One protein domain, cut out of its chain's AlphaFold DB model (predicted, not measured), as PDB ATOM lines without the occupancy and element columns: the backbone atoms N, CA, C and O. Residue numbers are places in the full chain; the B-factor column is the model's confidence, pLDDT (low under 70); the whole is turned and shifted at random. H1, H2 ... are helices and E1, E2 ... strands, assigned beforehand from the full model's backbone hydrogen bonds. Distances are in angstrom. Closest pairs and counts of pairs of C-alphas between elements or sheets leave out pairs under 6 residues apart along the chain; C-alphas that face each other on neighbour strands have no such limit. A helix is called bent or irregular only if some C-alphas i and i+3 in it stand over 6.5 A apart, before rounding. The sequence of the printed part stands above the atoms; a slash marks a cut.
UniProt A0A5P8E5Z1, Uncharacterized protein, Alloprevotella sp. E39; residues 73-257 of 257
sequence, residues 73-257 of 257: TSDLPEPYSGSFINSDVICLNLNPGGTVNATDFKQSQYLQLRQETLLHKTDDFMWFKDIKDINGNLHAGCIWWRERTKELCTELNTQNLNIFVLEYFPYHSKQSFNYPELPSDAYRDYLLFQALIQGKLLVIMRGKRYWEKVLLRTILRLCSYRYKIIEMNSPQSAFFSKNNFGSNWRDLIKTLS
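What this domain is: This is residues 73 to 257 of the 257 residues of an uncharacterized protein of Alloprevotella sp. E39 (UniProt A0A5P8E5Z1). A small, twisted sheet of four parallel strands, in the order E2, E1, E3 and E4, forms a core slab with helices over both faces, H4 and H5 on one and H6 on the other. Beyond the E2 edge of this slab lies a looser region with H1, H2, the long loop of residues 119 to 139 and the kinked helix H3, whose later part comes near H6. The printed part has 185 residues, with six named helices and four named strands in the order E1 H1 H2 H3 E2 H4 E3 H5 E4 H6; the sheet runs E2 E1 E3 E4, all parallel. The class is mixed, helices and strands, with under half of the residues, 87, in named elements. The whole is compact, with a radius of gyration of the C-alphas of 16.1 A and spans of 51 by 40 by 30 A.

Where its parts are: Residues 73 to 88 hold no named element. E1, residues 89 to 93, begins at C-alpha 89 at (155.885, 108.621, 175.154) and is 12.6 A long. H1 is residues 102 to 105 and H2 residues 110 to 118, 12.1 A. H3, residues 140 to 155, is 23.7 A long, from C-alpha 140 at (167.180, 107.590, 155.334); it has a kink of 52 degrees near residue 149 and is irregular, with C-alphas 148 and 151 7.8 A apart. E2 is residues 163 to 167, 13.0 A, and H4 residues 185 to 197, 18.4 A. E3 is residues 201 to 204, H5 residues 208 to 219, 15.4 A, and E4 residues 228 to 231. H6, residues 242 to 256, is 14.5 A long and ends at C-alpha 256 at (153.673, 101.606, 175.021); it is irregular, with C-alphas 244 and 247 9.4 A apart.

How they stand to each other: E1 and E2 are parallel at 26 degrees, with N 91 and O 164 2.8 A apart, within hydrogen-bond range. E1 and E3 are parallel at 17 degrees, with N 90 and O 201 at 2.8 A; E3 and E4 are parallel at 23 degrees, with N 204 and O 230 at 2.8 A. Residues 80 to 81 pair antiparallel with residues 165 to 166 of E2. E1, H1 H2 H3, E2 is a strand-helix-strand unit, two parallel neighbour strands with helices between; E3, H5, E4 is another, with a right-handed crossover. E2, H4, E3 is a split unit, with E1 between its strands, and its crossover is right-handed. H4 is on the sheet at a height of 10.0 A, along the strands, and its closest C-alphas to E2 are those of Arg 188 and Leu 166, 7.4 A. H5, on the same face at 9.2 A, touches H4 at a steep tilt of 66 degrees, the same way, closest at the C-alphas of Phe 193 and Thr 218, 6.3 A. H6 is on the opposite face at 9.4 A, over E1, E3 and E4; the C-alphas of Asn 248 and Ile 230 are its closest to E4, 6.9 A. H3 is not on the sheet and is close to but not clearly touching H6, with C-alphas 152 and 253 7.7 A apart. H1 and H2, close but not clearly touching at 7.4 A between C-alphas 105 and 111, are not on the sheet. Each O i to N i+4 pair is within hydrogen-bond range in H2 and H4, against 10 of 12 in H3, 7 of 8 in H5 and 6 of 11 in H6; H1 is too short for such a pair.

The domain as a whole: The C-alphas farthest apart, those of Asn 135 and Ser 224, are 53.1 A apart. The printed part has no cut and ends at the chain's last residue, 257. The links H2 to H3 and E2 to H4 are long. The mean pLDDT of the printed part is 89.0; it is under 70 at residues 98 to 108 and 221 to 225.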
ATOM      1  N   THR A  73     169.405 124.491 154.932       87.94
ATOM      2  CA  THR A  73     168.121 125.186 154.813       87.94
ATOM      3  C   THR A  73     167.422 124.874 153.490       87.94
ATOM      4  O   THR A  73     166.456 125.548 153.146       87.94
ATOM      5  N   SER A  74     167.916 123.915 152.704       85.50
ATOM      6  CA  SER A  74     167.283 123.503 151.445       85.50
ATOM      7  C   SER A  74     166.214 122.420 151.635       85.50
ATOM      8  O   SER A  74     165.398 122.213 150.730       85.50
ATOM      9  N   ASP A  75     166.189 121.783 152.812       87.50
ATOM     10  CA  ASP A  75     165.186 120.802 153.227       87.50
ATOM     11  C   ASP A  75     164.130 121.406 154.167       87.50
ATOM     12  O   ASP A  75     164.326 122.473 154.757       87.50
ATOM     13  N   LEU A  76     162.985 120.737 154.287       90.50
ATOM     14  CA  LEU A  76     161.906 121.119 155.194       90.50
ATOM     15  C   LEU A  76     162.341 120.912 156.657       90.50
ATOM     16  O   LEU A  76     163.082 119.983 156.956       90.50
ATOM     17  N   PRO A  77     161.861 121.734 157.602       94.06
ATOM     18  CA  PRO A  77     162.182 121.568 159.008       94.06
ATOM     19  C   PRO A  77     161.485 120.334 159.583       94.06
ATOM     20  O   PRO A  77     160.352 120.001 159.209       94.06
ATOM     21  N   GLU A  78     162.121 119.716 160.574       94.56
ATOM     22  CA  GLU A  78     161.583 118.610 161.359       94.56
ATOM     23  C   GLU A  78     161.589 118.909 162.857       94.56
ATOM     24  O   GLU A  78     162.333 118.307 163.613       94.56
ATOM     25  N   PRO A  79     160.734 119.835 163.325       96.44
ATOM     26  CA  PRO A  79     160.617 120.131 164.751       96.44
ATOM     27  C   PRO A  79     160.075 118.945 165.555       96.44
ATOM     28  O   PRO A  79     160.374 118.812 166.738       96.44
ATOM     29  N   TYR A  80     159.244 118.105 164.935       96.81
ATOM     30  CA  TYR A  80     158.621 116.948 165.562       96.81
ATOM     31  C   TYR A  80     158.074 115.948 164.536       96.81
ATOM     32  O   TYR A  80     157.969 116.257 163.343       96.81
ATOM     33  N   SER A  81     157.702 114.756 165.012       95.44
ATOM     34  CA  SER A  81     156.964 113.737 164.254       95.44
ATOM     35  C   SER A  81     156.119 112.836 165.167       95.44
ATOM     36  O   SER A  81     156.512 112.584 166.304       95.44
ATOM     37  N   GLY A  82     154.985 112.333 164.664       95.00
ATOM     38  CA  GLY A  82     154.009 111.521 165.408       95.00
ATOM     39  C   GLY A  82     152.816 112.320 165.953       95.00
ATOM     40  O   GLY A  82     152.746 113.542 165.787       95.00
ATOM     41  N   SER A  83     151.889 111.636 166.631       93.00
ATOM     42  CA  SER A  83     150.723 112.263 167.272       93.00
ATOM     43  C   SER A  83     151.048 112.759 168.675       93.00
ATOM     44  O   SER A  83     151.167 111.976 169.614       93.00
ATOM     45  N   PHE A  84     151.107 114.077 168.875       93.94
ATOM     46  CA  PHE A  84     151.254 114.610 170.232       93.94
ATOM     47  C   PHE A  84     150.094 114.172 171.142       93.94
ATOM     48  O   PHE A  84     150.311 113.879 172.317       93.94
ATOM     49  N   ILE A  85     148.872 114.121 170.603       92.19
ATOM     50  CA  ILE A  85     147.661 113.785 171.359       92.19
ATOM     51  C   ILE A  85     147.706 112.319 171.787       92.19
ATOM     52  O   ILE A  85     147.590 112.039 172.980       92.19
ATOM     53  N   ASN A  86     147.953 111.409 170.843       92.88
ATOM     54  CA  ASN A  86     147.803 109.977 171.088       92.88
ATOM     55  C   ASN A  86     149.041 109.315 171.705       92.88
ATOM     56  O   ASN A  86     148.917 108.210 172.218       92.88
ATOM     57  N   SER A  87     150.225 109.934 171.667       95.50
ATOM     58  CA  SER A  87     151.445 109.306 172.192       95.50
ATOM     59  C   SER A  87     151.654 109.567 173.683       95.50
ATOM     60  O   SER A  87     151.810 110.715 174.096       95.50
ATOM     61  N   ASP A  88     151.764 108.517 174.494       95.75
ATOM     62  CA  ASP A  88     152.117 108.628 175.922       95.75
ATOM     63  C   ASP A  88     153.626 108.744 176.167       95.75
ATOM     64  O   ASP A  88     154.064 109.098 177.265       95.75
ATOM     65  N   VAL A  89     154.428 108.491 175.131       97.19
ATOM     66  CA  VAL A  89     155.885 108.621 175.154       97.19
ATOM     67  C   VAL A  89     156.323 109.756 174.236       97.19
ATOM     68  O   VAL A  89     156.076 109.734 173.028       97.19
ATOM     69  N   ILE A  90     157.024 110.729 174.818       97.81
ATOM     70  CA  ILE A  90     157.653 111.841 174.110       97.81
ATOM     71  C   ILE A  90     159.162 111.616 174.058       97.81
ATOM     72  O   ILE A  90     159.858 111.632 175.075       97.81
ATOM     73  N   CYS A  91     159.683 111.440 172.856       97.75
ATOM     74  CA  CYS A  91     161.091 111.231 172.580       97.75
ATOM     75  C   CYS A  91     161.778 112.569 172.279       97.75
ATOM     76  O   CYS A  91     161.506 113.211 171.271       97.75
ATOM     77  N   LEU A  92     162.686 112.985 173.156       97.62
ATOM     78  CA  LEU A  92     163.435 114.232 173.052       97.62
ATOM     79  C   LEU A  92     164.754 113.975 172.315       97.62
ATOM     80  O   LEU A  92     165.684 113.364 172.858       97.62
ATOM     81  N   ASN A  93     164.825 114.420 171.065       95.50
ATOM     82  CA  ASN A  93     165.972 114.240 170.178       95.50
ATOM     83  C   ASN A  93     166.698 115.581 169.947       95.50
ATOM     84  O   ASN A  93     166.305 116.611 170.490       95.50
ATOM     85  N   LEU A  94     167.845 115.581 169.268       94.12
ATOM     86  CA  LEU A  94     168.673 116.785 169.163       94.12
ATOM     87  C   LEU A  94     168.296 117.655 167.962       94.12
ATOM     88  O   LEU A  94     167.897 118.804 168.132       94.12
ATOM     89  N   ASN A  95     168.502 117.131 166.765       93.12
ATOM     90  CA  ASN A  95     168.135 117.784 165.525       93.12
ATOM     91  C   ASN A  95     168.082 116.748 164.396       93.12
ATOM     92  O   ASN A  95     168.747 115.701 164.496       93.12
ATOM     93  N   PRO A  96     167.392 117.071 163.295       90.56
ATOM     94  CA  PRO A  96     167.399 116.254 162.092       90.56
ATOM     95  C   PRO A  96     168.810 116.126 161.516       90.56
ATOM     96  O   PRO A  96     169.547 117.112 161.409       90.56
ATOM     97  N   GLY A  97     169.197 114.898 161.169       84.06
ATOM     98  CA  GLY A  97     170.514 114.600 160.604       84.06
ATOM     99  C   GLY A  97     170.715 115.157 159.191       84.06
ATOM    100  O   GLY A  97     169.839 115.813 158.628       84.06
ATOM    101  N   GLY A  98     171.890 114.874 158.617       67.81
ATOM    102  CA  GLY A  98     172.246 115.287 157.258       67.81
ATOM    103  C   GLY A  98     171.205 114.869 156.216       67.81
ATOM    104  O   GLY A  98     170.546 113.841 156.356       67.81
ATOM    105  N   THR A  99     171.061 115.708 155.196       61.41
ATOM    106  CA  THR A  99     169.963 115.667 154.235       61.41
ATOM    107  C   THR A  99     170.006 114.479 153.291       61.41
ATOM    108  O   THR A  99     171.055 113.920 152.961       61.41
ATOM    109  N   VAL A 100     168.809 114.128 152.837       57.91
ATOM    110  CA  VAL A 100     168.597 113.357 151.620       57.91
ATOM    111  C   VAL A 100     168.586 114.352 150.455       57.91
ATOM    112  O   VAL A 100     168.232 115.513 150.655       57.91
ATOM    113  N   ASN A 101     168.996 113.957 149.246       59.16
ATOM    114  CA  ASN A 101     168.915 114.849 148.083       59.16
ATOM    115  C   ASN A 101     167.462 115.314 147.898       59.16
ATOM    116  O   ASN A 101     166.614 114.568 147.409       59.16
ATOM    117  N   ALA A 102     167.170 116.556 148.300       58.81
ATOM    118  CA  ALA A 102     165.809 117.083 148.344       58.81
ATOM    119  C   ALA A 102     165.134 117.054 146.964       58.81
ATOM    120  O   ALA A 102     163.915 116.969 146.876       58.81
ATOM    121  N   THR A 103     165.907 117.088 145.875       61.47
ATOM    122  CA  THR A 103     165.404 116.943 144.501       61.47
ATOM    123  C   THR A 103     164.631 115.650 144.278       61.47
ATOM    124  O   THR A 103     163.588 115.689 143.629       61.47
ATOM    125  N   ASP A 104     165.074 114.544 144.872       64.38
ATOM    126  CA  ASP A 104     164.493 113.219 144.638       64.38
ATOM    127  C   ASP A 104     163.185 113.033 145.426       64.38
ATOM    128  O   ASP A 104     162.322 112.239 145.053       64.38
ATOM    129  N   PHE A 105     162.999 113.817 146.495       66.38
ATOM    130  CA  PHE A 105     161.819 113.779 147.366       66.38
ATOM    131  C   PHE A 105     160.861 114.962 147.170       66.38
ATOM    132  O   PHE A 105     159.707 114.900 147.591       66.38
ATOM    133  N   LYS A 106     161.283 116.022 146.469       60.97
ATOM    134  CA  LYS A 106     160.430 117.165 146.095       60.97
ATOM    135  C   LYS A 106     159.222 116.758 145.246       60.97
ATOM    136  O   LYS A 106     158.217 117.462 145.268       60.97
ATOM    137  N   GLN A 107     159.316 115.635 144.533       58.47
ATOM    138  CA  GLN A 107     158.256 115.088 143.678       58.47
ATOM    139  C   GLN A 107     157.495 113.911 144.319       58.47
ATOM    140  O   GLN A 107     156.679 113.283 143.649       58.47
ATOM    141  N   SER A 108     157.749 113.583 145.593       63.62
ATOM    142  CA  SER A 108     157.197 112.389 146.243       63.62
ATOM    143  C   SER A 108     156.158 112.706 147.327       63.62
ATOM    144  O   SER A 108     155.942 113.855 147.721       63.62
ATOM    145  N   GLN A 109     155.537 111.648 147.862       74.94
ATOM    146  CA  GLN A 109     154.628 111.673 149.020       74.94
ATOM    147  C   GLN A 109     155.247 112.318 150.278       74.94
ATOM    148  O   GLN A 109     154.533 112.651 151.225       74.94
ATOM    149  N   TYR A 110     156.570 112.517 150.297       83.00
ATOM    150  CA  TYR A 110     157.297 113.107 151.413       83.00
ATOM    151  C   TYR A 110     156.809 114.513 151.772       83.00
ATOM    152  O   TYR A 110     156.530 114.759 152.941       83.00
ATOM    153  N   LEU A 111     156.630 115.418 150.798       82.00
ATOM    154  CA  LEU A 111     156.173 116.788 151.082       82.00
ATOM    155  C   LEU A 111     154.822 116.794 151.801       82.00
ATOM    156  O   LEU A 111     154.661 117.501 152.794       82.00
ATOM    157  N   GLN A 112     153.867 116.007 151.307       85.31
ATOM    158  CA  GLN A 112     152.539 115.924 151.903       85.31
ATOM    159  C   GLN A 112     152.628 115.409 153.344       85.31
ATOM    160  O   GLN A 112     152.111 116.057 154.250       85.31
ATOM    161  N   LEU A 113     153.356 114.312 153.573       88.50
ATOM    162  CA  LEU A 113     153.559 113.763 154.917       88.50
ATOM    163  C   LEU A 113     154.255 114.758 155.854       88.50
ATOM    164  O   LEU A 113     153.887 114.865 157.026       88.50
ATOM    165  N   ARG A 114     155.237 115.519 155.352       89.00
ATOM    166  CA  ARG A 114     155.899 116.588 156.112       89.00
ATOM    167  C   ARG A 114     154.918 117.699 156.472       89.00
ATOM    168  O   ARG A 114     154.880 118.108 157.628       89.00
ATOM    169  N   GLN A 115     154.102 118.167 155.530       89.25
ATOM    170  CA  GLN A 115     153.096 119.202 155.786       89.25
ATOM    171  C   GLN A 115     152.025 118.728 156.772       89.25
ATOM    172  O   GLN A 115     151.673 119.461 157.694       89.25
ATOM    173  N   GLU A 116     151.541 117.496 156.623       91.56
ATOM    174  CA  GLU A 116     150.605 116.883 157.566       91.56
ATOM    175  C   GLU A 116     151.219 116.782 158.963       91.56
ATOM    176  O   GLU A 116     150.566 117.147 159.940       91.56
ATOM    177  N   THR A 117     152.487 116.374 159.058       93.31
ATOM    178  CA  THR A 117     153.227 116.324 160.326       93.31
ATOM    179  C   THR A 117     153.335 117.711 160.947       93.31
ATOM    180  O   THR A 117     152.900 117.897 162.078       93.31
ATOM    181  N   LEU A 118     153.838 118.704 160.204       93.56
ATOM    182  CA  LEU A 118     153.999 120.079 160.684       93.56
ATOM    183  C   LEU A 118     152.672 120.684 161.150       93.56
ATOM    184  O   LEU A 118     152.664 121.431 162.121       93.56
ATOM    185  N   LEU A 119     151.552 120.337 160.516       92.62
ATOM    186  CA  LEU A 119     150.218 120.826 160.870       92.62
ATOM    187  C   LEU A 119     149.484 119.963 161.914       92.62
ATOM    188  O   LEU A 119     148.318 120.245 162.183       92.62
ATOM    189  N   HIS A 120     150.128 118.939 162.492       92.38
ATOM    190  CA  HIS A 120     149.502 117.958 163.395       92.38
ATOM    191  C   HIS A 120     148.241 117.290 162.806       92.38
ATOM    192  O   HIS A 120     147.267 117.044 163.512       92.38
ATOM    193  N   LYS A 121     148.239 117.018 161.494       91.62
ATOM    194  CA  LYS A 121     147.129 116.370 160.767       91.62
ATOM    195  C   LYS A 121     147.288 114.857 160.606       91.62
ATOM    196  O   LYS A 121     146.384 114.211 160.092       91.62
ATOM    197  N   THR A 122     148.434 114.308 160.995       88.75
ATOM    198  CA  THR A 122     148.708 112.868 160.975       88.75
ATOM    199  C   THR A 122     148.891 112.375 162.397       88.75
ATOM    200  O   THR A 122     149.601 113.003 163.182       88.75
ATOM    201  N   ASP A 123     148.290 111.227 162.697       86.38
ATOM    202  CA  ASP A 123     148.520 110.538 163.963       86.38
ATOM    203  C   ASP A 123     149.707 109.568 163.904       86.38
ATOM    204  O   ASP A 123     150.284 109.198 164.927       86.38
ATOM    205  N   ASP A 124     150.122 109.194 162.696       87.88
ATOM    206  CA  ASP A 124     151.220 108.258 162.509       87.88
ATOM    207  C   ASP A 124     152.579 108.916 162.718       87.88
ATOM    208  O   ASP A 124     152.854 110.025 162.243       87.88
ATOM    209  N   PHE A 125     153.496 108.152 163.305       93.56
ATOM    210  CA  PHE A 125     154.914 108.450 163.233       93.56
ATOM    211  C   PHE A 125     155.433 108.179 161.815       93.56
ATOM    212  O   PHE A 125     155.566 107.030 161.386       93.56
ATOM    213  N   MET A 126     155.713 109.248 161.061       91.31
ATOM    214  CA  MET A 126     155.933 109.166 159.611       91.31
ATOM    215  C   MET A 126     157.084 108.239 159.205       91.31
ATOM    216  O   MET A 126     157.059 107.673 158.117       91.31
ATOM    217  N   TRP A 127     158.079 108.049 160.074       93.31
ATOM    218  CA  TRP A 127     159.262 107.244 159.770       93.31
ATOM    219  C   TRP A 127     159.011 105.734 159.773       93.31
ATOM    220  O   TRP A 127     159.863 104.974 159.315       93.31
ATOM    221  N   PHE A 128     157.835 105.281 160.216       93.25
ATOM    222  CA  PHE A 128     157.410 103.902 159.977       93.25
ATOM    223  C   PHE A 128     156.736 103.696 158.615       93.25
ATOM    224  O   PHE A 128     156.589 102.551 158.189       93.25
ATOM    225  N   LYS A 129     156.414 104.766 157.876       90.38
ATOM    226  CA  LYS A 129     155.875 104.677 156.510       90.38
ATOM    227  C   LYS A 129     156.978 104.325 155.502       90.38
ATOM    228  O   LYS A 129     158.149 104.655 155.698       90.38
ATOM    229  N   ASP A 130     156.602 103.681 154.399       89.62
ATOM    230  CA  ASP A 130     157.493 103.378 153.268       89.62
ATOM    231  C   ASP A 130     157.679 104.607 152.361       89.62
ATOM    232  O   ASP A 130     157.249 104.635 151.209       89.62
ATOM    233  N   ILE A 131     158.320 105.650 152.888       88.38
ATOM    234  CA  ILE A 131     158.626 106.862 152.120       88.38
ATOM    235  C   ILE A 131     159.779 106.549 151.167       88.38
ATOM    236  O   ILE A 131     160.901 106.326 151.621       88.38
ATOM    237  N   LYS A 132     159.512 106.525 149.860       86.19
ATOM    238  CA  LYS A 132     160.497 106.176 148.827       86.19
ATOM    239  C   LYS A 132     160.813 107.355 147.904       86.19
ATOM    240  O   LYS A 132     159.955 108.213 147.684       86.19
ATOM    241  N   ASP A 133     162.042 107.396 147.397       83.19
ATOM    242  CA  ASP A 133     162.457 108.319 146.332       83.19
ATOM    243  C   ASP A 133     161.915 107.883 144.955       83.19
ATOM    244  O   ASP A 133     161.250 106.852 144.819       83.19
ATOM    245  N   ILE A 134     162.232 108.661 143.915       81.44
ATOM    246  CA  ILE A 134     161.877 108.354 142.517       81.44
ATOM    247  C   ILE A 134     162.453 107.024 141.997       81.44
ATOM    248  O   ILE A 134     161.925 106.469 141.037       81.44
ATOM    249  N   ASN A 135     163.513 106.505 142.622       84.75
ATOM    250  CA  ASN A 135     164.168 105.246 142.265       84.75
ATOM    251  C   ASN A 135     163.654 104.064 143.112       84.75
ATOM    252  O   ASN A 135     164.119 102.937 142.947       84.75
ATOM    253  N   GLY A 136     162.704 104.300 144.024       85.88
ATOM    254  CA  GLY A 136     162.152 103.291 144.924       85.88
ATOM    255  C   GLY A 136     162.981 103.024 146.187       85.88
ATOM    256  O   GLY A 136     162.625 102.118 146.949       85.88
ATOM    257  N   ASN A 137     164.044 103.790 146.452       86.44
ATOM    258  CA  ASN A 137     164.852 103.645 147.663       86.44
ATOM    259  C   ASN A 137     164.141 104.254 148.869       86.44
ATOM    260  O   ASN A 137     163.568 105.339 148.788       86.44
ATOM    261  N   LEU A 138     164.213 103.574 150.014       87.19
ATOM    262  CA  LEU A 138     163.611 104.040 151.259       87.19
ATOM    263  C   LEU A 138     164.359 105.267 151.814       87.19
ATOM    264  O   LEU A 138     165.588 105.305 151.829       87.19
ATOM    265  N   HIS A 139     163.611 106.240 152.330       87.75
ATOM    266  CA  HIS A 139     164.162 107.440 152.952       87.75
ATOM    267  C   HIS A 139     165.072 107.095 154.144       87.75
ATOM    268  O   HIS A 139     164.754 106.227 154.964       87.75
ATOM    269  N   ALA A 140     166.182 107.827 154.288       86.69
ATOM    270  CA  ALA A 140     167.180 107.590 155.334       86.69
ATOM    271  C   ALA A 140     166.585 107.649 156.752       86.69
ATOM    272  O   ALA A 140     166.922 106.823 157.598       86.69
ATOM    273  N   GLY A 141     165.649 108.573 156.994       89.56
ATOM    274  CA  GLY A 141     164.896 108.653 158.250       89.56
ATOM    275  C   GLY A 141     164.112 107.372 158.562       89.56
ATOM    276  O   GLY A 141     164.175 106.880 159.686       89.56
ATOM    277  N   CYS A 142     163.450 106.770 157.566       91.94
ATOM    278  CA  CYS A 142     162.721 105.514 157.754       91.94
ATOM    279  C   CYS A 142     163.670 104.355 158.088       91.94
ATOM    280  O   CYS A 142     163.396 103.578 159.001       91.94
ATOM    281  N   ILE A 143     164.807 104.259 157.388       92.19
ATOM    282  CA  ILE A 143     165.849 103.258 157.677       92.19
ATOM    283  C   ILE A 143     166.353 103.432 159.114       92.19
ATOM    284  O   ILE A 143     166.367 102.476 159.891       92.19
ATOM    285  N   TRP A 144     166.717 104.663 159.481       92.62
ATOM    286  CA  TRP A 144     167.296 104.977 160.781       92.62
ATOM    287  C   TRP A 144     166.348 104.644 161.937       92.62
ATOM    288  O   TRP A 144     166.759 103.983 162.891       92.62
ATOM    289  N   TRP A 145     165.078 105.055 161.849       94.69
ATOM    290  CA  TRP A 145     164.099 104.807 162.909       94.69
ATOM    291  C   TRP A 145     163.756 103.327 163.040       94.69
ATOM    292  O   TRP A 145     163.797 102.810 164.153       94.69
ATOM    293  N   ARG A 146     163.528 102.618 161.925       95.44
ATOM    294  CA  ARG A 146     163.267 101.167 161.944       95.44
ATOM    295  C   ARG A 146     164.414 100.384 162.570       95.44
ATOM    296  O   ARG A 146     164.179  99.456 163.338       95.44
ATOM    297  N   GLU A 147     165.654 100.765 162.276       95.31
ATOM    298  CA  GLU A 147     166.827 100.130 162.875       95.31
ATOM    299  C   GLU A 147     166.900 100.403 164.389       95.31
ATOM    300  O   GLU A 147     167.203  99.503 165.174       95.31
ATOM    301  N   ARG A 148     166.582 101.630 164.818       95.31
ATOM    302  CA  ARG A 148     166.735 102.074 166.215       95.31
ATOM    303  C   ARG A 148     165.623 101.528 167.092       95.31
ATOM    304  O   ARG A 148     165.862 101.321 168.274       95.31
ATOM    305  N   THR A 149     164.449 101.247 166.540       96.69
ATOM    306  CA  THR A 149     163.302 100.728 167.293       96.69
ATOM    307  C   THR A 149     163.084  99.225 167.129       96.69
ATOM    308  O   THR A 149     162.163  98.689 167.736       96.69
ATOM    309  N   LYS A 150     163.920  98.522 166.354       97.00
ATOM    310  CA  LYS A 150     163.738  97.100 166.011       97.00
ATOM    311  C   LYS A 150     163.483  96.193 167.221       97.00
ATOM    312  O   LYS A 150     162.561  95.378 167.191       97.00
ATOM    313  N   GLU A 151     164.306  96.310 168.263       97.50
ATOM    314  CA  GLU A 151     164.183  95.484 169.474       97.50
ATOM    315  C   GLU A 151     162.885  95.786 170.228       97.50
ATOM    316  O   GLU A 151     162.155  94.865 170.585       97.50
ATOM    317  N   LEU A 152     162.549  97.067 170.389       97.12
ATOM    318  CA  LEU A 152     161.300  97.506 171.011       97.12
ATOM    319  C   LEU A 152     160.060  97.003 170.260       97.12
ATOM    320  O   LEU A 152     159.153  96.449 170.871       97.12
ATOM    321  N   CYS A 153     160.046  97.153 168.936       97.06
ATOM    322  CA  CYS A 153     158.976  96.659 168.070       97.06
ATOM    323  C   CYS A 153     158.803  95.135 168.190       97.06
ATOM    324  O   CYS A 153     157.679  94.644 168.247       97.06
ATOM    325  N   THR A 154     159.913  94.394 168.284       97.25
ATOM    326  CA  THR A 154     159.897  92.934 168.472       97.25
ATOM    327  C   THR A 154     159.300  92.555 169.828       97.25
ATOM    328  O   THR A 154     158.455  91.669 169.889       97.25
ATOM    329  N   GLU A 155     159.695  93.240 170.904       96.69
ATOM    330  CA  GLU A 155     159.181  92.977 172.256       96.69
ATOM    331  C   GLU A 155     157.676  93.284 172.374       96.69
ATOM    332  O   GLU A 155     156.947  92.552 173.035       96.69
ATOM    333  N   LEU A 156     157.207  94.342 171.705       96.81
ATOM    334  CA  LEU A 156     155.795  94.749 171.672       96.81
ATOM    335  C   LEU A 156     154.964  94.004 170.611       96.81
ATOM    336  O   LEU A 156     153.764  94.243 170.505       96.81
ATOM    337  N   ASN A 157     155.584  93.131 169.808       96.88
ATOM    338  CA  ASN A 157     154.954  92.455 168.669       96.88
ATOM    339  C   ASN A 157     154.201  93.423 167.724       96.88
ATOM    340  O   ASN A 157     153.072  93.170 167.304       96.88
ATOM    341  N   THR A 158     154.833  94.554 167.397       95.06
ATOM    342  CA  THR A 158     154.284  95.598 166.518       95.06
ATOM    343  C   THR A 158     155.308  96.025 165.471       95.06
ATOM    344  O   THR A 158     156.510  95.850 165.644       95.06
ATOM    345  N   GLN A 159     154.840  96.619 164.376       91.44
ATOM    346  CA  GLN A 159     155.701  97.268 163.381       91.44
ATOM    347  C   GLN A 159     155.748  98.792 163.546       91.44
ATOM    348  O   GLN A 159     156.668  99.425 163.033       91.44
ATOM    349  N   ASN A 160     154.804  99.361 164.302       91.62
ATOM    350  CA  ASN A 160     154.648 100.796 164.507       91.62
ATOM    351  C   ASN A 160     154.603 101.113 166.001       91.62
ATOM    352  O   ASN A 160     153.991 100.381 166.780       91.62
ATOM    353  N   LEU A 161     155.207 102.232 166.389       94.12
ATOM    354  CA  LEU A 161     155.133 102.753 167.750       94.12
ATOM    355  C   LEU A 161     154.332 104.049 167.769       94.12
ATOM    356  O   LEU A 161     154.527 104.917 166.918       94.12
ATOM    357  N   ASN A 162     153.482 104.193 168.782       93.56
ATOM    358  CA  ASN A 162     152.777 105.433 169.068       93.56
ATOM    359  C   ASN A 162     153.659 106.333 169.952       93.56
ATOM    360  O   ASN A 162     153.481 106.425 171.167       93.56
ATOM    361  N   ILE A 163     154.671 106.928 169.322       96.38
ATOM    362  CA  ILE A 163     155.611 107.863 169.945       96.38
ATOM    363  C   ILE A 163     155.525 109.229 169.269       96.38
ATOM    364  O   ILE A 163     155.296 109.325 168.061       96.38
ATOM    365  N   PHE A 164     155.800 110.277 170.041       97.69
ATOM    366  CA  PHE A 164     155.979 111.624 169.519       97.69
ATOM    367  C   PHE A 164     157.430 112.046 169.705       97.69
ATOM    368  O   PHE A 164     157.928 112.111 170.827       97.69
ATOM    369  N   VAL A 165     158.122 112.340 168.614       97.56
ATOM    370  CA  VAL A 165     159.487 112.864 168.658       97.56
ATOM    371  C   VAL A 165     159.428 114.375 168.622       97.56
ATOM    372  O   VAL A 165     158.743 114.937 167.775       97.56
ATOM    373  N   LEU A 166     160.173 115.018 169.512       97.75
ATOM    374  CA  LEU A 166     160.390 116.455 169.540       97.75
ATOM    375  C   LEU A 166     161.892 116.707 169.396       97.75
ATOM    376  O   LEU A 166     162.691 116.201 170.188       97.75
ATOM    377  N   GLU A 167     162.277 117.476 168.385       96.88
ATOM    378  CA  GLU A 167     163.661 117.885 168.167       96.88
ATOM    379  C   GLU A 167     163.966 119.155 168.965       96.88
ATOM    380  O   GLU A 167     163.132 120.056 169.093       96.88
ATOM    381  N   TYR A 168     165.180 119.244 169.513       96.69
ATOM    382  CA  TYR A 168     165.614 120.457 170.203       96.69
ATOM    383  C   TYR A 168     165.775 121.607 169.207       96.69
ATOM    384  O   TYR A 168     165.362 122.728 169.504       96.69
ATOM    385  N   PHE A 169     166.341 121.315 168.033       96.56
ATOM    386  CA  PHE A 169     166.520 122.261 166.942       96.56
ATOM    387  C   PHE A 169     165.881 121.725 165.651       96.56
ATOM    388  O   PHE A 169     166.198 120.607 165.245       96.56
ATOM    389  N   PRO A 170     165.006 122.498 164.982       96.25
ATOM    390  CA  PRO A 170     164.109 121.971 163.955       96.25
ATOM    391  C   PRO A 170     164.734 121.862 162.558       96.25
ATOM    392  O   PRO A 170     164.121 121.271 161.678       96.25
ATOM    393  N   TYR A 171     165.912 122.446 162.316       95.00
ATOM    394  CA  TYR A 171     166.537 122.466 160.986       95.00
ATOM    395  C   TYR A 171     167.688 121.459 160.876       95.00
ATOM    396  O   TYR A 171     168.376 121.162 161.857       95.00
ATOM    397  N   HIS A 172     167.904 120.951 159.662       92.38
ATOM    398  CA  HIS A 172     168.892 119.917 159.376       92.38
ATOM    399  C   HIS A 172     170.332 120.408 159.540       92.38
ATOM    400  O   HIS A 172     170.683 121.535 159.179       92.38
ATOM    401  N   SER A 173     171.194 119.518 160.030       90.38
ATOM    402  CA  SER A 173     172.642 119.727 160.017       90.38
ATOM    403  C   SER A 173     173.407 118.413 159.899       90.38
ATOM    404  O   SER A 173     172.966 117.357 160.356       90.38
ATOM    405  N   LYS A 174     174.607 118.477 159.315       80.69
ATOM    406  CA  LYS A 174     175.497 117.305 159.194       80.69
ATOM    407  C   LYS A 174     176.169 116.926 160.514       80.69
ATOM    408  O   LYS A 174     176.559 115.780 160.705       80.69
ATOM    409  N   GLN A 175     176.313 117.889 161.415       81.31
ATOM    410  CA  GLN A 175     176.975 117.723 162.704       81.31
ATOM    411  C   GLN A 175     176.277 118.559 163.769       81.31
ATOM    412  O   GLN A 175     175.584 119.525 163.453       81.31
ATOM    413  N   SER A 176     176.470 118.201 165.034       79.19
ATOM    414  CA  SER A 176     176.005 119.017 166.153       79.19
ATOM    415  C   SER A 176     176.865 120.269 166.313       79.19
ATOM    416  O   SER A 176     178.072 120.239 166.083       79.19
ATOM    417  N   PHE A 177     176.246 121.363 166.739       84.25
ATOM    418  CA  PHE A 177     176.903 122.652 166.959       84.25
ATOM    419  C   PHE A 177     176.235 123.382 168.133       84.25
ATOM    420  O   PHE A 177     175.365 122.834 168.814       84.25
ATOM    421  N   ASN A 178     176.672 124.610 168.407       88.31
ATOM    422  CA  ASN A 178     176.002 125.477 169.370       88.31
ATOM    423  C   ASN A 178     174.765 126.088 168.711       88.31
ATOM    424  O   ASN A 178     174.876 127.043 167.945       88.31
ATOM    425  N   TYR A 179     173.603 125.507 168.983       90.12
ATOM    426  CA  TYR A 179     172.346 125.955 168.395       90.12
ATOM    427  C   TYR A 179     171.955 127.345 168.920       90.12
ATOM    428  O   TYR A 179     171.990 127.552 170.140       90.12
ATOM    429  N   PRO A 180     171.577 128.289 168.037       93.62
ATOM    430  CA  PRO A 180     170.990 129.551 168.468       93.62
ATOM    431  C   PRO A 180     169.612 129.301 169.098       93.62
ATOM    432  O   PRO A 180     168.918 128.362 168.708       93.62
ATOM    433  N   GLU A 181     169.209 130.143 170.054       93.31
ATOM    434  CA  GLU A 181     167.810 130.179 170.502       93.31
ATOM    435  C   GLU A 181     166.956 130.770 169.368       93.31
ATOM    436  O   GLU A 181     167.296 131.811 168.795       93.31
ATOM    437  N   LEU A 182     165.870 130.085 169.017       95.75
ATOM    438  CA  LEU A 182     164.980 130.478 167.925       95.75
ATOM    439  C   LEU A 182     163.658 131.013 168.479       95.75
ATOM    440  O   LEU A 182     163.151 130.476 169.461       95.75
ATOM    441  N   PRO A 183     163.021 132.010 167.842       96.00
ATOM    442  CA  PRO A 183     161.661 132.401 168.208       96.00
ATOM    443  C   PRO A 183     160.655 131.239 168.158       96.00
ATOM    444  O   PRO A 183     159.754 131.174 168.997       96.00
ATOM    445  N   SER A 184     160.829 130.288 167.232       95.81
ATOM    446  CA  SER A 184     160.014 129.069 167.154       95.81
ATOM    447  C   SER A 184     160.153 128.123 168.358       95.81
ATOM    448  O   SER A 184     159.253 127.310 168.591       95.81
ATOM    449  N   ASP A 185     161.199 128.271 169.184       94.25
ATOM    450  CA  ASP A 185     161.395 127.480 170.408       94.25
ATOM    451  C   ASP A 185     160.222 127.622 171.387       94.25
ATOM    452  O   ASP A 185     159.933 126.696 172.142       94.25
ATOM    453  N   ALA A 186     159.487 128.740 171.339       93.25
ATOM    454  CA  ALA A 186     158.285 128.936 172.144       93.25
ATOM    455  C   ALA A 186     157.226 127.842 171.913       93.25
ATOM    456  O   ALA A 186     156.536 127.446 172.855       93.25
ATOM    457  N   TYR A 187     157.104 127.319 170.685       95.56
ATOM    458  CA  TYR A 187     156.168 126.235 170.385       95.56
ATOM    459  C   TYR A 187     156.681 124.875 170.874       95.56
ATOM    460  O   TYR A 187     155.915 124.100 171.444       95.56
ATOM    461  N   ARG A 188     157.988 124.604 170.741       94.88
ATOM    462  CA  ARG A 188     158.630 123.418 171.336       94.88
ATOM    463  C   ARG A 188     158.423 123.394 172.853       94.88
ATOM    464  O   ARG A 188     158.008 122.377 173.410       94.88
ATOM    465  N   ASP A 189     158.679 124.519 173.511       92.94
ATOM    466  CA  ASP A 189     158.546 124.660 174.961       92.94
ATOM    467  C   ASP A 189     157.085 124.508 175.409       92.94
ATOM    468  O   ASP A 189     156.823 123.900 176.449       92.94
ATOM    469  N   TYR A 190     156.132 124.992 174.605       92.75
ATOM    470  CA  TYR A 190     154.706 124.743 174.814       92.75
ATOM    471  C   TYR A 190     154.363 123.250 174.764       92.75
ATOM    472  O   TYR A 190     153.750 122.748 175.707       92.75
ATOM    473  N   LEU A 191     154.780 122.526 173.720       94.12
ATOM    474  CA  LEU A 191     154.517 121.087 173.601       94.12
ATOM    475  C   LEU A 191     155.118 120.309 174.778       94.12
ATOM    476  O   LEU A 191     154.462 119.446 175.363       94.12
ATOM    477  N   LEU A 192     156.341 120.657 175.182       93.50
ATOM    478  CA  LEU A 192     156.996 120.042 176.333       93.50
ATOM    479  C   LEU A 192     156.248 120.326 177.646       93.50
ATOM    480  O   LEU A 192     156.073 119.431 178.471       93.50
ATOM    481  N   PHE A 193     155.785 121.562 177.839       91.38
ATOM    482  CA  PHE A 193     154.969 121.941 178.989       91.38
ATOM    483  C   PHE A 193     153.651 121.156 179.034       91.38
ATOM    484  O   PHE A 193     153.289 120.632 180.088       91.38
ATOM    485  N   GLN A 194     152.971 121.012 177.892       90.69
ATOM    486  CA  GLN A 194     151.754 120.205 177.784       90.69
ATOM    487  C   GLN A 194     152.016 118.733 178.119       90.69
ATOM    488  O   GLN A 194     151.254 118.138 178.880       90.69
ATOM    489  N   ALA A 195     153.118 118.158 177.629       92.75
ATOM    490  CA  ALA A 195     153.483 116.776 177.930       92.75
ATOM    491  C   ALA A 195     153.686 116.542 179.435       92.75
ATOM    492  O   ALA A 195     153.214 115.542 179.976       92.75
ATOM    493  N   LEU A 196     154.334 117.489 180.122       90.38
ATOM    494  CA  LEU A 196     154.548 117.426 181.569       90.38
ATOM    495  C   LEU A 196     153.235 117.520 182.358       90.38
ATOM    496  O   LEU A 196     153.051 116.762 183.309       90.38
ATOM    497  N   ILE A 197     152.316 118.412 181.967       88.19
ATOM    498  CA  ILE A 197     150.989 118.525 182.604       88.19
ATOM    499  C   ILE A 197     150.184 117.237 182.430       88.19
ATOM    500  O   ILE A 197     149.514 116.800 183.364       88.19
ATOM    501  N   GLN A 198     150.262 116.631 181.246       89.69
ATOM    502  CA  GLN A 198     149.547 115.400 180.909       89.69
ATOM    503  C   GLN A 198     150.215 114.141 181.484       89.69
ATOM    504  O   GLN A 198     149.699 113.044 181.305       89.69
ATOM    505  N   GLY A 199     151.348 114.275 182.184       91.00
ATOM    506  CA  GLY A 199     152.044 113.146 182.800       91.00
ATOM    507  C   GLY A 199     152.666 112.173 181.794       91.00
ATOM    508  O   GLY A 199     152.934 111.028 182.160       91.00
ATOM    509  N   LYS A 200     152.909 112.613 180.552       93.94
ATOM    510  CA  LYS A 200     153.537 111.786 179.513       93.94
ATOM    511  C   LYS A 200     154.963 111.405 179.916       93.94
ATOM    512  O   LYS A 200     155.673 112.172 180.578       93.94
ATOM    513  N   LEU A 201     155.401 110.223 179.494       95.94
ATOM    514  CA  LEU A 201     156.763 109.749 179.705       95.94
ATOM    515  C   LEU A 201     157.717 110.483 178.761       95.94
ATOM    516  O   LEU A 201     157.616 110.345 177.545       95.94
ATOM    517  N   LEU A 202     158.681 111.221 179.309       97.00
ATOM    518  CA  LEU A 202     159.723 111.858 178.508       97.00
ATOM    519  C   LEU A 202     160.943 110.939 178.401       97.00
ATOM    520  O   LEU A 202     161.435 110.435 179.409       97.00
ATOM    521  N   VAL A 203     161.470 110.756 177.194       97.00
ATOM    522  CA  VAL A 203     162.682 109.972 176.926       97.00
ATOM    523  C   VAL A 203     163.715 110.873 176.265       97.00
ATOM    524  O   VAL A 203     163.570 111.234 175.102       97.00
ATOM    525  N   ILE A 204     164.781 111.223 176.982       96.06
ATOM    526  CA  ILE A 204     165.913 111.966 176.422       96.06
ATOM    527  C   ILE A 204     166.773 111.003 175.602       96.06
ATOM    528  O   ILE A 204     167.528 110.200 176.155       96.06
ATOM    529  N   MET A 205     166.662 111.110 174.276       94.94
ATOM    530  CA  MET A 205     167.440 110.324 173.321       94.94
ATOM    531  C   MET A 205     168.798 110.962 173.040       94.94
ATOM    532  O   MET A 205     169.837 110.317 173.152       94.94
ATOM    533  N   ARG A 206     168.794 112.244 172.661       93.00
ATOM    534  CA  ARG A 206     169.990 113.003 172.265       93.00
ATOM    535  C   ARG A 206     169.915 114.413 172.818       93.00
ATOM    536  O   ARG A 206     168.844 114.914 173.123       93.00
ATOM    537  N   GLY A 207     171.067 115.069 172.949       91.88
ATOM    538  CA  GLY A 207     171.092 116.476 173.350       91.88
ATOM    539  C   GLY A 207     170.792 116.730 174.825       91.88
ATOM    540  O   GLY A 207     170.321 117.812 175.151       91.88
ATOM    541  N   LYS A 208     171.079 115.775 175.723       91.75
ATOM    542  CA  LYS A 208     170.775 115.858 177.166       91.75
ATOM    543  C   LYS A 208     171.014 117.243 177.776       91.75
ATOM    544  O   LYS A 208     170.097 117.818 178.346       91.75
ATOM    545  N   ARG A 209     172.207 117.819 177.590       91.31
ATOM    546  CA  ARG A 209     172.559 119.141 178.145       91.31
ATOM    547  C   ARG A 209     171.623 120.266 177.679       91.31
ATOM    548  O   ARG A 209     171.413 121.226 178.416       91.31
ATOM    549  N   TYR A 210     171.114 120.188 176.454       93.50
ATOM    550  CA  TYR A 210     170.165 121.156 175.913       93.50
ATOM    551  C   TYR A 210     168.783 120.952 176.534       93.50
ATOM    552  O   TYR A 210     168.215 121.894 177.088       93.50
ATOM    553  N   TRP A 211     168.302 119.709 176.558       94.81
ATOM    554  CA  TRP A 211     167.009 119.374 177.151       94.81
ATOM    555  C   TRP A 211     166.938 119.640 178.649       94.81
ATOM    556  O   TRP A 211     165.944 120.196 179.095       94.81
ATOM    557  N   GLU A 212     167.982 119.345 179.425       91.50
ATOM    558  CA  GLU A 212     168.034 119.652 180.862       91.50
ATOM    559  C   GLU A 212     167.826 121.149 181.131       91.50
ATOM    560  O   GLU A 212     167.112 121.516 182.064       91.50
ATOM    561  N   LYS A 213     168.400 122.028 180.297       90.50
ATOM    562  CA  LYS A 213     168.203 123.478 180.427       90.50
ATOM    563  C   LYS A 213     166.759 123.884 180.151       90.50
ATOM    564  O   LYS A 213     166.249 124.753 180.855       90.50
ATOM    565  N   VAL A 214     166.127 123.311 179.128       91.00
ATOM    566  CA  VAL A 214     164.726 123.605 178.786       91.00
ATOM    567  C   VAL A 214     163.804 123.052 179.873       91.00
ATOM    568  O   VAL A 214     163.017 123.794 180.451       91.00
ATOM    569  N   LEU A 215     163.978 121.782 180.237       90.12
ATOM    570  CA  LEU A 215     163.216 121.099 181.280       90.12
ATOM    571  C   LEU A 215     163.307 121.820 182.620       90.12
ATOM    572  O   LEU A 215     162.277 122.008 183.252       90.12
ATOM    573  N   LEU A 216     164.489 122.280 183.041       85.44
ATOM    574  CA  LEU A 216     164.631 123.066 184.268       85.44
ATOM    575  C   LEU A 216     163.756 124.329 184.224       85.44
ATOM    576  O   LEU A 216     163.001 124.582 185.162       85.44
ATOM    577  N   ARG A 217     163.812 125.099 183.128       82.81
ATOM    578  CA  ARG A 217     162.990 126.311 182.958       82.81
ATOM    579  C   ARG A 217     161.490 125.984 182.975       82.81
ATOM    580  O   ARG A 217     160.716 126.749 183.548       82.81
ATOM    581  N   THR A 218     161.089 124.858 182.388       80.31
ATOM    582  CA  THR A 218     159.686 124.424 182.309       80.31
ATOM    583  C   THR A 218     159.170 123.865 183.639       80.31
ATOM    584  O   THR A 218     158.098 124.255 184.093       80.31
ATOM    585  N   ILE A 219     159.938 123.003 184.311       79.56
ATOM    586  CA  ILE A 219     159.568 122.351 185.578       79.56
ATOM    587  C   ILE A 219     159.473 123.363 186.718       79.56
ATOM    588  O   ILE A 219     158.565 123.257 187.542       79.56
ATOM    589  N   LEU A 220     160.343 124.380 186.753       71.25
ATOM    590  CA  LEU A 220     160.246 125.459 187.746       71.25
ATOM    591  C   LEU A 220     158.876 126.168 187.715       71.25
ATOM    592  O   LEU A 220     158.454 126.721 188.728       71.25
ATOM    593  N   ARG A 221     158.144 126.108 186.592       69.19
ATOM    594  CA  ARG A 221     156.783 126.657 186.457       69.19
ATOM    595  C   ARG A 221     155.683 125.716 186.968       69.19
ATOM    596  O   ARG A 221     154.559 126.158 187.165       69.19
ATOM    597  N   LEU A 222     155.987 124.437 187.195       69.81
ATOM    598  CA  LEU A 222     155.028 123.353 187.443       69.81
ATOM    599  C   LEU A 222     155.089 122.829 188.888       69.81
ATOM    600  O   LEU A 222     155.057 121.620 189.099       69.81
ATOM    601  N   CYS A 223     155.197 123.716 189.884       57.12
ATOM    602  CA  CYS A 223     155.379 123.400 191.312       57.12
ATOM    603  C   CYS A 223     154.293 122.471 191.926       57.12
ATOM    604  O   CYS A 223     153.520 122.927 192.756       57.12
ATOM    605  N   SER A 224     154.240 121.182 191.556       62.72
ATOM    606  CA  SER A 224     153.394 120.107 192.125       62.72
ATOM    607  C   SER A 224     153.310 118.842 191.252       62.72
ATOM    608  O   SER A 224     152.854 117.814 191.748       62.72
ATOM    609  N   TYR A 225     153.698 118.880 189.973       65.12
ATOM    610  CA  TYR A 225     153.460 117.758 189.055       65.12
ATOM    611  C   TYR A 225     154.503 116.645 189.200       65.12
ATOM    612  O   TYR A 225     155.704 116.902 189.305       65.12
ATOM    613  N   ARG A 226     154.040 115.389 189.184       70.44
ATOM    614  CA  ARG A 226     154.908 114.216 189.034       70.44
ATOM    615  C   ARG A 226     155.189 114.020 187.550       70.44
ATOM    616  O   ARG A 226     154.267 113.774 186.786       70.44
ATOM    617  N   TYR A 227     156.454 114.115 187.168       78.44
ATOM    618  CA  TYR A 227     156.924 113.846 185.814       78.44
ATOM    619  C   TYR A 227     157.859 112.639 185.823       78.44
ATOM    620  O   TYR A 227     158.545 112.380 186.817       78.44
ATOM    621  N   LYS A 228     157.893 111.905 184.711       87.31
ATOM    622  CA  LYS A 228     158.811 110.785 184.515       87.31
ATOM    623  C   LYS A 228     159.697 111.074 183.316       87.31
ATOM    624  O   LYS A 228     159.204 111.282 182.212       87.31
ATOM    625  N   ILE A 229     161.001 111.112 183.565       92.31
ATOM    626  CA  ILE A 229     162.025 111.340 182.550       92.31
ATOM    627  C   ILE A 229     162.958 110.134 182.580       92.31
ATOM    628  O   ILE A 229     163.482 109.785 183.636       92.31
ATOM    629  N   ILE A 230     163.147 109.501 181.428       94.00
ATOM    630  CA  ILE A 230     164.155 108.470 181.202       94.00
ATOM    631  C   ILE A 230     165.260 109.077 180.348       94.00
ATOM    632  O   ILE A 230     164.999 109.770 179.368       94.00
ATOM    633  N   GLU A 231     166.500 108.775 180.698       93.06
ATOM    634  CA  GLU A 231     167.664 109.090 179.881       93.06
ATOM    635  C   GLU A 231     168.213 107.799 179.276       93.06
ATOM    636  O   GLU A 231     168.330 106.790 179.972       93.06
ATOM    637  N   MET A 232     168.557 107.829 177.988       92.44
ATOM    638  CA  MET A 232     169.283 106.726 177.359       92.44
ATOM    639  C   MET A 232     170.743 106.690 177.841       92.44
ATOM    640  O   MET A 232     171.412 107.724 177.909       92.44
ATOM    641  N   ASN A 233     171.261 105.489 178.104       89.19
ATOM    642  CA  ASN A 233     172.637 105.266 178.560       89.19
ATOM    643  C   ASN A 233     173.689 105.683 177.512       89.19
ATOM    644  O   ASN A 233     174.762 106.176 177.862       89.19
ATOM    645  N   SER A 234     173.385 105.498 176.227       89.00
ATOM    646  CA  SER A 234     174.227 105.837 175.079       89.00
ATOM    647  C   SER A 234     173.473 106.757 174.110       89.00
ATOM    648  O   SER A 234     172.840 106.294 173.156       89.00
ATOM    649  N   PRO A 235     173.541 108.086 174.305       77.56
ATOM    650  CA  PRO A 235     172.824 109.033 173.456       77.56
ATOM    651  C   PRO A 235     173.390 109.113 172.029       77.56
ATOM    652  O   PRO A 235     172.687 109.497 171.103       77.56
ATOM    653  N   GLN A 236     174.651 108.737 171.798       76.62
ATOM    654  CA  GLN A 236     175.219 108.726 170.438       76.62
ATOM    655  C   GLN A 236     174.723 107.540 169.595       76.62
ATOM    656  O   GLN A 236     174.823 107.559 168.371       76.62
ATOM    657  N   SER A 237     174.149 106.525 170.238       82.81
ATOM    658  CA  SER A 237     173.575 105.347 169.593       82.81
ATOM    659  C   SER A 237     172.177 105.131 170.159       82.81
ATOM    660  O   SER A 237     171.962 104.236 170.972       82.81
ATOM    661  N   ALA A 238     171.241 105.991 169.748       88.81
ATOM    662  CA  ALA A 238     169.883 106.114 170.286       88.81
ATOM    663  C   ALA A 238     168.948 104.933 169.933       88.81
ATOM    664  O   ALA A 238     167.827 105.119 169.465       88.81
ATOM    665  N   PHE A 239     169.419 103.703 170.134       95.12
ATOM    666  CA  PHE A 239     168.631 102.487 169.999       95.12
ATOM    667  C   PHE A 239     167.664 102.346 171.177       95.12
ATOM    668  O   PHE A 239     168.038 102.525 172.338       95.12
ATOM    669  N   PHE A 240     166.435 101.951 170.878       96.12
ATOM    670  CA  PHE A 240     165.454 101.470 171.834       96.12
ATOM    671  C   PHE A 240     165.726 100.001 172.125       96.12
ATOM    672  O   PHE A 240     165.090  99.114 171.563       96.12
ATOM    673  N   SER A 241     166.709  99.776 172.999       95.94
ATOM    674  CA  SER A 241     167.144  98.458 173.458       95.94
ATOM    675  C   SER A 241     167.145  98.343 174.979       95.94
ATOM    676  O   SER A 241     167.319  99.341 175.695       95.94
ATOM    677  N   LYS A 242     167.059  97.107 175.483       95.50
ATOM    678  CA  LYS A 242     167.194  96.789 176.916       95.50
ATOM    679  C   LYS A 242     168.452  97.406 177.516       95.50
ATOM    680  O   LYS A 242     168.403  97.986 178.596       95.50
ATOM    681  N   ASN A 243     169.571  97.346 176.794       94.56
ATOM    682  CA  ASN A 243     170.840  97.904 177.255       94.56
ATOM    683  C   ASN A 243     170.808  99.438 177.366       94.56
ATOM    684  O   ASN A 243     171.350 100.009 178.313       94.56
ATOM    685  N   ASN A 244     170.160 100.122 176.418       94.44
ATOM    686  CA  ASN A 244     170.149 101.582 176.404       94.44
ATOM    687  C   ASN A 244     169.203 102.181 177.457       94.44
ATOM    688  O   ASN A 244     169.434 103.295 177.917       94.44
ATOM    689  N   PHE A 245     168.168 101.437 177.856       94.75
ATOM    690  CA  PHE A 245     167.204 101.854 178.883       94.75
ATOM    691  C   PHE A 245     167.496 101.265 180.271       94.75
ATOM    692  O   PHE A 245     167.009 101.791 181.273       94.75
ATOM    693  N   GLY A 246     168.270 100.181 180.357       94.06
ATOM    694  CA  GLY A 246     168.586  99.500 181.611       94.06
ATOM    695  C   GLY A 246     167.326  99.103 182.387       94.06
ATOM    696  O   GLY A 246     166.393  98.512 181.841       94.06
ATOM    697  N   SER A 247     167.274  99.471 183.669       93.50
ATOM    698  CA  SER A 247     166.111  99.225 184.532       93.50
ATOM    699  C   SER A 247     164.826  99.904 184.042       93.50
ATOM    700  O   SER A 247     163.738  99.409 184.335       93.50
ATOM    701  N   ASN A 248     164.930 100.976 183.249       95.00
ATOM    702  CA  ASN A 248     163.780 101.707 182.718       95.00
ATOM    703  C   ASN A 248     163.127 101.023 181.501       95.00
ATOM    704  O   ASN A 248     162.086 101.483 181.035       95.00
ATOM    705  N   TRP A 249     163.696  99.929 180.976       96.12
ATOM    706  CA  TRP A 249     163.147  99.235 179.804       96.12
ATOM    707  C   TRP A 249     161.710  98.756 180.028       96.12
ATOM    708  O   TRP A 249     160.836  98.972 179.193       96.12
ATOM    709  N   ARG A 250     161.442  98.147 181.191       94.56
ATOM    710  CA  ARG A 250     160.099  97.646 181.535       94.56
ATOM    711  C   ARG A 250     159.070  98.766 181.621       94.56
ATOM    712  O   ARG A 250     157.925  98.571 181.233       94.56
ATOM    713  N   ASP A 251     159.484  99.926 182.115       93.19
ATOM    714  CA  ASP A 251     158.616 101.091 182.225       93.19
ATOM    715  C   ASP A 251     158.247 101.660 180.855       93.19
ATOM    716  O   ASP A 251     157.091 102.017 180.641       93.19
ATOM    717  N   LEU A 252     159.207 101.703 179.928       96.12
ATOM    718  CA  LEU A 252     158.955 102.076 178.539       96.12
ATOM    719  C   LEU A 252     157.956 101.111 177.884       96.12
ATOM    720  O   LEU A 252     156.951 101.566 177.347       96.12
ATOM    721  N   ILE A 253     158.198  99.797 177.977       96.31
ATOM    722  CA  ILE A 253     157.307  98.767 177.415       96.31
ATOM    723  C   ILE A 253     155.893  98.911 177.969       96.31
ATOM    724  O   ILE A 253     154.944  98.989 177.197       96.31
ATOM    725  N   LYS A 254     155.757  99.023 179.295       95.38
ATOM    726  CA  LYS A 254     154.460  99.193 179.959       95.38
ATOM    727  C   LYS A 254     153.716 100.450 179.500       95.38
ATOM    728  O   LYS A 254     152.497 100.445 179.502       95.38
ATOM    729  N   THR A 255     154.435 101.520 179.166       95.12
ATOM    730  CA  THR A 255     153.819 102.775 178.699       95.12
ATOM    731  C   THR A 255     153.370 102.682 177.237       95.12
ATOM    732  O   THR A 255     152.492 103.425 176.827       95.12
ATOM    733  N   LEU A 256     153.973 101.790 176.445       93.88
ATOM    734  CA  LEU A 256     153.673 101.606 175.021       93.88
ATOM    735  C   LEU A 256     152.744 100.418 174.715       93.88
ATOM    736  O   LEU A 256     152.388 100.245 173.551       93.88
ATOM    737  N   SER A 257     152.416  99.589 175.714       88.38
ATOM    738  CA  SER A 257     151.522  98.421 175.597       88.38
ATOM    739  C   SER A 257     150.087  98.801 175.929       88.38
ATOM    740  O   SER A 257     149.182  98.315 175.220       88.38
TER     741      SER A 257